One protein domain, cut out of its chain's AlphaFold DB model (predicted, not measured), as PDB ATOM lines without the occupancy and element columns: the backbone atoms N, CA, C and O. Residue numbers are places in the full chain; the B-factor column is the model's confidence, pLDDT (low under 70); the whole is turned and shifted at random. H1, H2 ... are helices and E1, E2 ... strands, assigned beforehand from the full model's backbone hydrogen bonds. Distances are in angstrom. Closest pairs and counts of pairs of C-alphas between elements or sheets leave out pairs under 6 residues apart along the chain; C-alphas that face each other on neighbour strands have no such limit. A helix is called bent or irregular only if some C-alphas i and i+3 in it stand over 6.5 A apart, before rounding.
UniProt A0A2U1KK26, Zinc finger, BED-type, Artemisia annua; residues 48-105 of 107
ATOM      1  N   TRP A  48     -47.400  22.183 -17.991       65.69
ATOM      2  CA  TRP A  48     -48.664  22.902 -18.108       65.69
ATOM      3  C   TRP A  48     -48.427  24.390 -17.877       65.69
ATOM      4  O   TRP A  48     -47.894  24.771 -16.835       65.69
ATOM      5  N   ILE A  49     -48.859  25.223 -18.821       65.62
ATOM      6  CA  ILE A  49     -48.923  26.672 -18.629       65.62
ATOM      7  C   ILE A  49     -50.394  27.067 -18.561       65.62
ATOM      8  O   ILE A  49     -51.174  26.758 -19.462       65.62
ATOM      9  N   ASP A  50     -50.767  27.761 -17.487       75.38
ATOM     10  CA  ASP A  50     -52.082  28.379 -17.382       75.38
ATOM     11  C   ASP A  50     -52.069  29.685 -18.186       75.38
ATOM     12  O   ASP A  50     -51.340  30.626 -17.852       75.38
ATOM     13  N   MET A  51     -52.866  29.759 -19.256       67.12
ATOM     14  CA  MET A  51     -53.119  31.031 -19.930       67.12
ATOM     15  C   MET A  51     -53.973  31.902 -19.013       67.12
ATOM     16  O   MET A  51     -55.040  31.491 -18.575       67.12
ATOM     17  N   ILE A  52     -53.495  33.103 -18.694       73.69
ATOM     18  CA  ILE A  52     -54.205  34.031 -17.816       73.69
ATOM     19  C   ILE A  52     -54.607  35.233 -18.648       73.69
ATOM     20  O   ILE A  52     -53.760  36.039 -19.033       73.69
ATOM     21  N   LYS A  53     -55.906  35.345 -18.920       70.69
ATOM     22  CA  LYS A  53     -56.467  36.514 -19.586       70.69
ATOM     23  C   LYS A  53     -56.494  37.677 -18.593       70.69
ATOM     24  O   LYS A  53     -56.869  37.507 -17.434       70.69
ATOM     25  N   ILE A  54     -56.021  38.847 -19.005       76.38
ATOM     26  CA  ILE A  54     -56.147  40.076 -18.217       76.38
ATOM     27  C   ILE A  54     -57.219  40.912 -18.904       76.38
ATOM     28  O   ILE A  54     -56.981  41.414 -19.996       76.38
ATOM     29  N   ASP A  55     -58.378  41.044 -18.263       69.06
ATOM     30  CA  ASP A  55     -59.492  41.864 -18.739       69.06
ATOM     31  C   ASP A  55     -59.598  43.095 -17.832       69.06
ATOM     32  O   ASP A  55     -59.642  42.975 -16.605       69.06
ATOM     33  N   ASN A  56     -59.578  44.294 -18.423       74.50
ATOM     34  CA  ASN A  56     -59.681  45.579 -17.715       74.50
ATOM     35  C   ASN A  56     -58.698  45.718 -16.531       74.50
ATOM     36  O   ASN A  56     -59.052  46.204 -15.456       74.50
ATOM     37  N   GLY A  57     -57.462  45.235 -16.703       70.44
ATOM     38  CA  GLY A  57     -56.423  45.269 -15.664       70.44
ATOM     39  C   GLY A  57     -56.634  44.278 -14.512       70.44
ATOM     40  O   GLY A  57     -55.797  44.194 -13.614       70.44
ATOM     41  N   LYS A  58     -57.711  43.487 -14.540       71.94
ATOM     42  CA  LYS A  58     -58.002  42.438 -13.563       71.94
ATOM     43  C   LYS A  58     -57.654  41.077 -14.156       71.94
ATOM     44  O   LYS A  58     -57.838  40.803 -15.339       71.94
ATOM     45  N   ARG A  59     -57.100  40.206 -13.315       64.62
ATOM     46  CA  ARG A  59     -56.693  38.852 -13.699       64.62
ATOM     47  C   ARG A  59     -57.961  38.007 -13.891       64.62
ATOM     48  O   ARG A  59     -58.523  37.530 -12.909       64.62
ATOM     49  N   ALA A  60     -58.432  37.857 -15.125       61.53
ATOM     50  CA  ALA A  60     -59.576  37.017 -15.450       61.53
ATOM     51  C   ALA A  60     -59.140  35.545 -15.460       61.53
ATOM     52  O   ALA A  60     -58.177  35.141 -16.119       61.53
ATOM     53  N   LYS A  61     -59.826  34.725 -14.666       61.28
ATOM     54  CA  LYS A  61     -59.465  33.328 -14.414       61.28
ATOM     55  C   LYS A  61     -60.085  32.418 -15.481       61.28
ATOM     56  O   LYS A  61     -60.914  31.578 -15.165       61.28
ATOM     57  N   TYR A  62     -59.705  32.594 -16.744       56.09
ATOM     58  CA  TYR A  62     -60.035  31.630 -17.797       56.09
ATOM     59  C   TYR A  62     -58.885  30.641 -17.954       56.09
ATOM     60  O   TYR A  62     -57.868  30.954 -18.559       56.09
ATOM     61  N   THR A  63     -59.030  29.453 -17.368       55.62
ATOM     62  CA  THR A  63     -58.010  28.399 -17.381       55.62
ATOM     63  C   THR A  63     -58.091  27.581 -18.667       55.62
ATOM     64  O   THR A  63     -58.673  26.498 -18.680       55.62
ATOM     65  N   TYR A  64     -57.498  28.076 -19.756       59.09
ATOM     66  CA  TYR A  64     -57.121  27.196 -20.864       59.09
ATOM     67  C   TYR A  64     -55.786  26.526 -20.517       59.09
ATOM     68  O   TYR A  64     -54.769  27.201 -20.336       59.09
ATOM     69  N   ARG A  65     -55.812  25.197 -20.370       55.94
ATOM     70  CA  ARG A  65     -54.646  24.359 -20.062       55.94
ATOM     71  C   ARG A  65     -54.032  23.857 -21.364       55.94
ATOM     72  O   ARG A  65     -54.438  22.825 -21.889       55.94
ATOM     73  N   ALA A  66     -53.042  24.585 -21.873       65.25
ATOM     74  CA  ALA A  66     -52.236  24.116 -22.992       65.25
ATOM     75  C   ALA A  66     -51.136  23.171 -22.480       65.25
ATOM     76  O   ALA A  66     -50.391  23.511 -21.557       65.25
ATOM     77  N   SER A  67     -51.036  21.982 -23.078       71.31
ATOM     78  CA  SER A  67     -49.878  21.101 -22.910       71.31
ATOM     79  C   SER A  67     -48.827  21.513 -23.929       71.31
ATOM     80  O   SER A  67     -49.051  21.350 -25.125       71.31
ATOM     81  N   LEU A  68     -47.688  22.020 -23.464       73.62
ATOM     82  CA  LEU A  68     -46.565  22.374 -24.327       73.62
ATOM     83  C   LEU A  68     -45.408  21.395 -24.117       73.62
ATOM     84  O   LEU A  68     -45.214  20.861 -23.020       73.62
ATOM     85  N   GLU A  69     -44.644  21.172 -25.182       79.44
ATOM     86  CA  GLU A  69     -43.360  20.479 -25.111       79.44
ATOM     87  C   GLU A  69     -42.390  21.289 -24.221       79.44
ATOM     88  O   GLU A  69     -42.395  22.526 -24.279       79.44
ATOM     89  N   PRO A  70     -41.544  20.639 -23.398       78.94
ATOM     90  CA  PRO A  70     -40.590  21.329 -22.524       78.94
ATOM     91  C   PRO A  70     -39.684  22.323 -23.263       78.94
ATOM     92  O   PRO A  70     -39.398  23.402 -22.744       78.94
ATOM     93  N   GLU A  71     -39.285  21.988 -24.489       78.00
ATOM     94  CA  GLU A  71     -38.473  22.847 -25.353       78.00
ATOM     95  C   GLU A  71     -39.208  24.143 -25.726       78.00
ATOM     96  O   GLU A  71     -38.645  25.235 -25.640       78.00
ATOM     97  N   THR A  72     -40.506  24.055 -26.031       81.81
ATOM     98  CA  THR A  72     -41.350  25.225 -26.303       81.81
ATOM     99  C   THR A  72     -41.480  26.114 -25.069       81.81
ATOM    100  O   THR A  72     -41.401  27.337 -25.171       81.81
ATOM    101  N   VAL A  73     -41.633  25.521 -23.882       82.88
ATOM    102  CA  VAL A  73     -41.685  26.278 -22.621       82.88
ATOM    103  C   VAL A  73     -40.368  27.009 -22.364       82.88
ATOM    104  O   VAL A  73     -40.377  28.187 -22.006       82.88
ATOM    105  N   GLN A  74     -39.237  26.344 -22.588       82.25
ATOM    106  CA  GLN A  74     -37.916  26.941 -22.425       82.25
ATOM    107  C   GLN A  74     -37.692  28.107 -23.398       82.25
ATOM    108  O   GLN A  74     -37.225  29.166 -22.975       82.25
ATOM    109  N   ALA A  75     -38.081  27.954 -24.666       85.88
ATOM    110  CA  ALA A  75     -38.007  29.022 -25.659       85.88
ATOM    111  C   ALA A  75     -38.877  30.232 -25.272       85.88
ATOM    112  O   ALA A  75     -38.421  31.372 -25.362       85.88
ATOM    113  N   LEU A  76     -40.094  29.997 -24.766       86.38
ATOM    114  CA  LEU A  76     -40.993  31.059 -24.297       86.38
ATOM    115  C   LEU A  76     -40.430  31.814 -23.085       86.38
ATOM    116  O   LEU A  76     -40.492  33.045 -23.043       86.38
ATOM    117  N   ILE A  77     -39.865  31.101 -22.107       87.88
ATOM    118  CA  ILE A  77     -39.234  31.721 -20.932       87.88
ATOM    119  C   ILE A  77     -38.015  32.543 -21.364       87.88
ATOM    120  O   ILE A  77     -37.913  33.713 -20.993       87.88
ATOM    121  N   CYS A  78     -37.148  31.965 -22.202       91.06
ATOM    122  CA  CYS A  78     -35.956  32.624 -22.732       91.06
ATOM    123  C   CYS A  78     -36.311  33.905 -23.504       91.06
ATOM    124  O   CYS A  78     -35.772  34.974 -23.216       91.06
ATOM    125  N   GLY A  79     -37.286  33.835 -24.416       92.00
ATOM    126  CA  GLY A  79     -37.780  35.001 -25.149       92.00
ATOM    127  C   GLY A  79     -38.362  36.069 -24.220       92.00
ATOM    128  O   GLY A  79     -38.060  37.254 -24.361       92.00
ATOM    129  N   GLY A  80     -39.131  35.665 -23.205       87.00
ATOM    130  CA  GLY A  80     -39.696  36.583 -22.216       87.00
ATOM    131  C   GLY A  80     -38.654  37.257 -21.312       87.00
ATOM    132  O   GLY A  80     -38.858  38.396 -20.883       87.00
ATOM    133  N   ASP A  81     -37.553  36.577 -20.988       87.56
ATOM    134  CA  ASP A  81     -36.408  37.164 -20.280       87.56
ATOM    135  C   ASP A  81     -35.612  38.109 -21.194       87.56
ATOM    136  O   ASP A  81     -35.247  39.209 -20.768       87.56
ATOM    137  N   TRP A  82     -35.405  37.738 -22.462       89.69
ATOM    138  CA  TRP A  82     -34.716  38.578 -23.442       89.69
ATOM    139  C   TRP A  82     -35.456  39.893 -23.702       89.69
ATOM    140  O   TRP A  82     -34.842  40.954 -23.612       89.69
ATOM    141  N   ILE A  83     -36.775  39.854 -23.910       90.19
ATOM    142  CA  ILE A  83     -37.606  41.056 -24.096       90.19
ATOM    143  C   ILE A  83     -37.528  41.970 -22.864       90.19
ATOM    144  O   ILE A  83     -37.391  43.187 -22.993       90.19
ATOM    145  N   ARG A  84     -37.547  41.405 -21.648       85.81
ATOM    146  CA  ARG A  84     -37.368  42.187 -20.411       85.81
ATOM    147  C   ARG A  84     -35.996  42.848 -20.340       85.81
ATOM    148  O   ARG A  84     -35.912  43.996 -19.908       85.81
ATOM    149  N   LYS A  85     -34.944  42.143 -20.765       87.62
ATOM    150  CA  LYS A  85     -33.580  42.679 -20.827       87.62
ATOM    151  C   LYS A  85     -33.458  43.783 -21.879       87.62
ATOM    152  O   LYS A  85     -32.863  44.811 -21.582       87.62
ATOM    153  N   LEU A  86     -34.067  43.599 -23.053       88.44
ATOM    154  CA  LEU A  86     -34.076  44.568 -24.153       88.44
ATOM    155  C   LEU A  86     -34.746  45.885 -23.747       88.44
ATOM    156  O   LEU A  86     -34.193  46.953 -23.974       88.44
ATOM    157  N   HIS A  87     -35.910  45.812 -23.101       89.00
ATOM    158  CA  HIS A  87     -36.658  47.000 -22.673       89.00
ATOM    159  C   HIS A  87     -36.273  47.510 -21.274       89.00
ATOM    160  O   HIS A  87     -36.929  48.410 -20.750       89.00
ATOM    161  N   GLY A  88     -35.256  46.930 -20.625       85.88
ATOM    162  CA  GLY A  88     -34.832  47.324 -19.276       85.88
ATOM    163  C   GLY A  88     -35.924  47.176 -18.204       85.88
ATOM    164  O   GLY A  88     -35.870  47.831 -17.160       85.88
ATOM    165  N   VAL A  89     -36.931  46.326 -18.437       80.19
ATOM    166  CA  VAL A  89     -38.080  46.162 -17.538       80.19
ATOM    167  C   VAL A  89     -37.641  45.385 -16.300       80.19
ATOM    168  O   VAL A  89     -37.579  44.152 -16.290       80.19
ATOM    169  N   LYS A  90     -37.360  46.114 -15.216       77.19
ATOM    170  CA  LYS A  90     -37.097  45.520 -13.901       77.19
ATOM    171  C   LYS A  90     -38.344  44.800 -13.388       77.19
ATOM    172  O   LYS A  90     -39.446  45.350 -13.352       77.19
ATOM    173  N   LYS A  91     -38.156  43.560 -12.931       70.88
ATOM    174  CA  LYS A  91     -39.190  42.793 -12.232       70.88
ATOM    175  C   LYS A  91     -39.553  43.538 -10.947       70.88
ATOM    176  O   LYS A  91     -38.764  43.589 -10.010       70.88
ATOM    177  N   LYS A  92     -40.741  44.141 -10.915       64.75
ATOM    178  CA  LYS A  92     -41.250  44.831  -9.726       64.75
ATOM    179  C   LYS A  92     -41.503  43.781  -8.642       64.75
ATOM    180  O   LYS A  92     -42.211  42.801  -8.888       64.75
ATOM    181  N   ASN A  93     -40.929  43.963  -7.453       59.88
ATOM    182  CA  ASN A  93     -41.271  43.138  -6.296       59.88
ATOM    183  C   ASN A  93     -42.772  43.276  -6.030       59.88
ATOM    184  O   ASN A  93     -43.281  44.393  -5.945       59.88
ATOM    185  N   LYS A  94     -43.489  42.152  -5.905       60.53
ATOM    186  CA  LYS A  94     -44.954  42.152  -5.729       60.53
ATOM    187  C   LYS A  94     -45.385  43.041  -4.553       60.53
ATOM    188  O   LYS A  94     -46.384  43.735  -4.668       60.53
ATOM    189  N   GLN A  95     -44.587  43.094  -3.483       55.91
ATOM    190  CA  GLN A  95     -44.833  43.948  -2.314       55.91
ATOM    191  C   GLN A  95     -44.847  45.453  -2.643       55.91
ATOM    192  O   GLN A  95     -45.682  46.182  -2.120       55.91
ATOM    193  N   HIS A  96     -43.996  45.914  -3.562       46.31
ATOM    194  CA  HIS A  96     -43.945  47.321  -3.966       46.31
ATOM    195  C   HIS A  96     -45.153  47.714  -4.829       46.31
ATOM    196  O   HIS A  96     -45.673  48.816  -4.710       46.31
ATOM    197  N   VAL A  97     -45.661  46.785  -5.648       54.38
ATOM    198  CA  VAL A  97     -46.866  47.013  -6.462       54.38
ATOM    199  C   VAL A  97     -48.114  47.111  -5.579       54.38
ATOM    200  O   VAL A  97     -48.922  48.010  -5.787       54.38
ATOM    201  N   TYR A  98     -48.252  46.253  -4.559       49.38
ATOM    202  CA  TYR A  98     -49.347  46.371  -3.586       49.38
ATOM    203  C   TYR A  98     -49.244  47.653  -2.749       49.38
ATOM    204  O   TYR A  98     -50.258  48.305  -2.531       49.38
ATOM    205  N   SER A  99     -48.038  48.059  -2.341       42.44
ATOM    206  CA  SER A  99     -47.829  49.306  -1.592       42.44
ATOM    207  C   SER A  99     -48.200  50.558  -2.400       42.44
ATOM    208  O   SER A  99     -48.857  51.439  -1.856       42.44
ATOM    209  N   ILE A 100     -47.861  50.619  -3.695       56.69
ATOM    210  CA  ILE A 100     -48.247  51.741  -4.570       56.69
ATOM    211  C   ILE A 100     -49.762  51.753  -4.821       56.69
ATOM    212  O   ILE A 100     -50.382  52.810  -4.747       56.69
ATOM    213  N   MET A 101     -50.379  50.591  -5.074       47.41
ATOM    214  CA  MET A 101     -51.833  50.515  -5.289       47.41
ATOM    215  C   MET A 101     -52.633  50.915  -4.041       47.41
ATOM    216  O   MET A 101     -53.708  51.486  -4.177       47.41
ATOM    217  N   MET A 102     -52.108  50.656  -2.838       52.91
ATOM    218  CA  MET A 102     -52.747  51.063  -1.580       52.91
ATOM    219  C   MET A 102     -52.504  52.537  -1.217       52.91
ATOM    220  O   MET A 102     -53.306  53.108  -0.487       52.91
ATOM    221  N   GLN A 103     -51.449  53.183  -1.733       43.28
ATOM    222  CA  GLN A 103     -51.221  54.627  -1.538       43.28
ATOM    223  C   GLN A 103     -52.077  55.507  -2.458       43.28
ATOM    224  O   GLN A 103     -52.339  56.656  -2.127       43.28
ATOM    225  N   GLN A 104     -52.533  54.987  -3.600       45.09
ATOM    226  CA  GLN A 104     -53.301  55.759  -4.586       45.09
ATOM    227  C   GLN A 104     -54.813  55.809  -4.299       45.09
ATOM    228  O   GLN A 104     -55.541  56.491  -5.011       45.09
ATOM    229  N   HIS A 105     -55.285  55.103  -3.265       43.78
ATOM    230  CA  HIS A 105     -56.702  54.983  -2.895       43.78
ATOM    231  C   HIS A 105     -57.045  55.730  -1.588       43.78
ATOM    232  O   HIS A 105     -57.984  55.357  -0.883       43.78
TER     233      HIS A 105
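Overview. This is residues 48 to 105 of the 107 residues of the protein "Zinc finger, BED-type" of Artemisia annua (UniProt A0A2U1KK26). This is an open, loose frame: a two-stranded hairpin, E1 and E2, with E2 strongly bent, makes one side, and after it the chain folds back in the helix H1, so that the hairpin and H1 form a V joined at Glu 69. A second, shorter helix, H2, follows beyond the far end of H1 and stands free of the rest. The printed part has 58 residues, with two named strands and two named helices in the order E1, E2, H1, H2; the sheet's order is E1 - E2, antiparallel, and the class is mixed, helices and strands. The whole is loose, with a radius of gyration of the C-alphas of 14.9 A and spans of 43 by 29 by 17 A.

Arrangement. Begin at the sheet, with E1, residues 48 to 55, and E2, residues 58 to 68. They form a hairpin of antiparallel neighbours, with 152 degrees between their N-to-C directions. Look at residues 54 and 59, whose C-alphas face each other at 4.7 A, and at residues 48 and 67, which face each other at 5.3 A. Across the pair, N 60 and O 53 are within hydrogen-bond range at 2.8 A, and N 51 and O 64 at 3.4 A. E2 bends by 63 degrees at Tyr 62. Past E2, a tight link of one residue leads to H1, residues 70 to 86. E1 and H1 are apart, but only just: their closest C-alphas are 8.3 A apart. A short link of seven residues then leads to H2, residues 94 to 103, which is apart from E1, E2 and H1. In H1 and H2 every O i to N i+4 pair is within hydrogen-bond range.

Along the chain. Find C-alpha 48 at (-48.664, 22.902, -18.108); from there E1 runs 21.8 A to Asp 55. E2 runs 25.5 A from Lys 58 to Leu 68. H1 starts at C-alpha 70, at (-40.590, 21.329, -22.524), and runs 24.2 A to Leu 86. H2 runs 14.6 A from Lys 94 to C-alpha 103, at (-51.221, 54.627, -1.538).

Size, cuts and confidence. The two C-alphas farthest apart are those of Glu 71 and His 105, 43.2 A. The printed part has no cut, and none of its links between named elements is long. Residues 74 to 80, 82 to 88 and 90 to 105 stand free. In the B-factor column of this model the mean pLDDT of the printed part is 70.2; 26 residues are under 70, among them residues 59 to 66 and 92 to 105. The mean is 86 in H1 and 51 in H2.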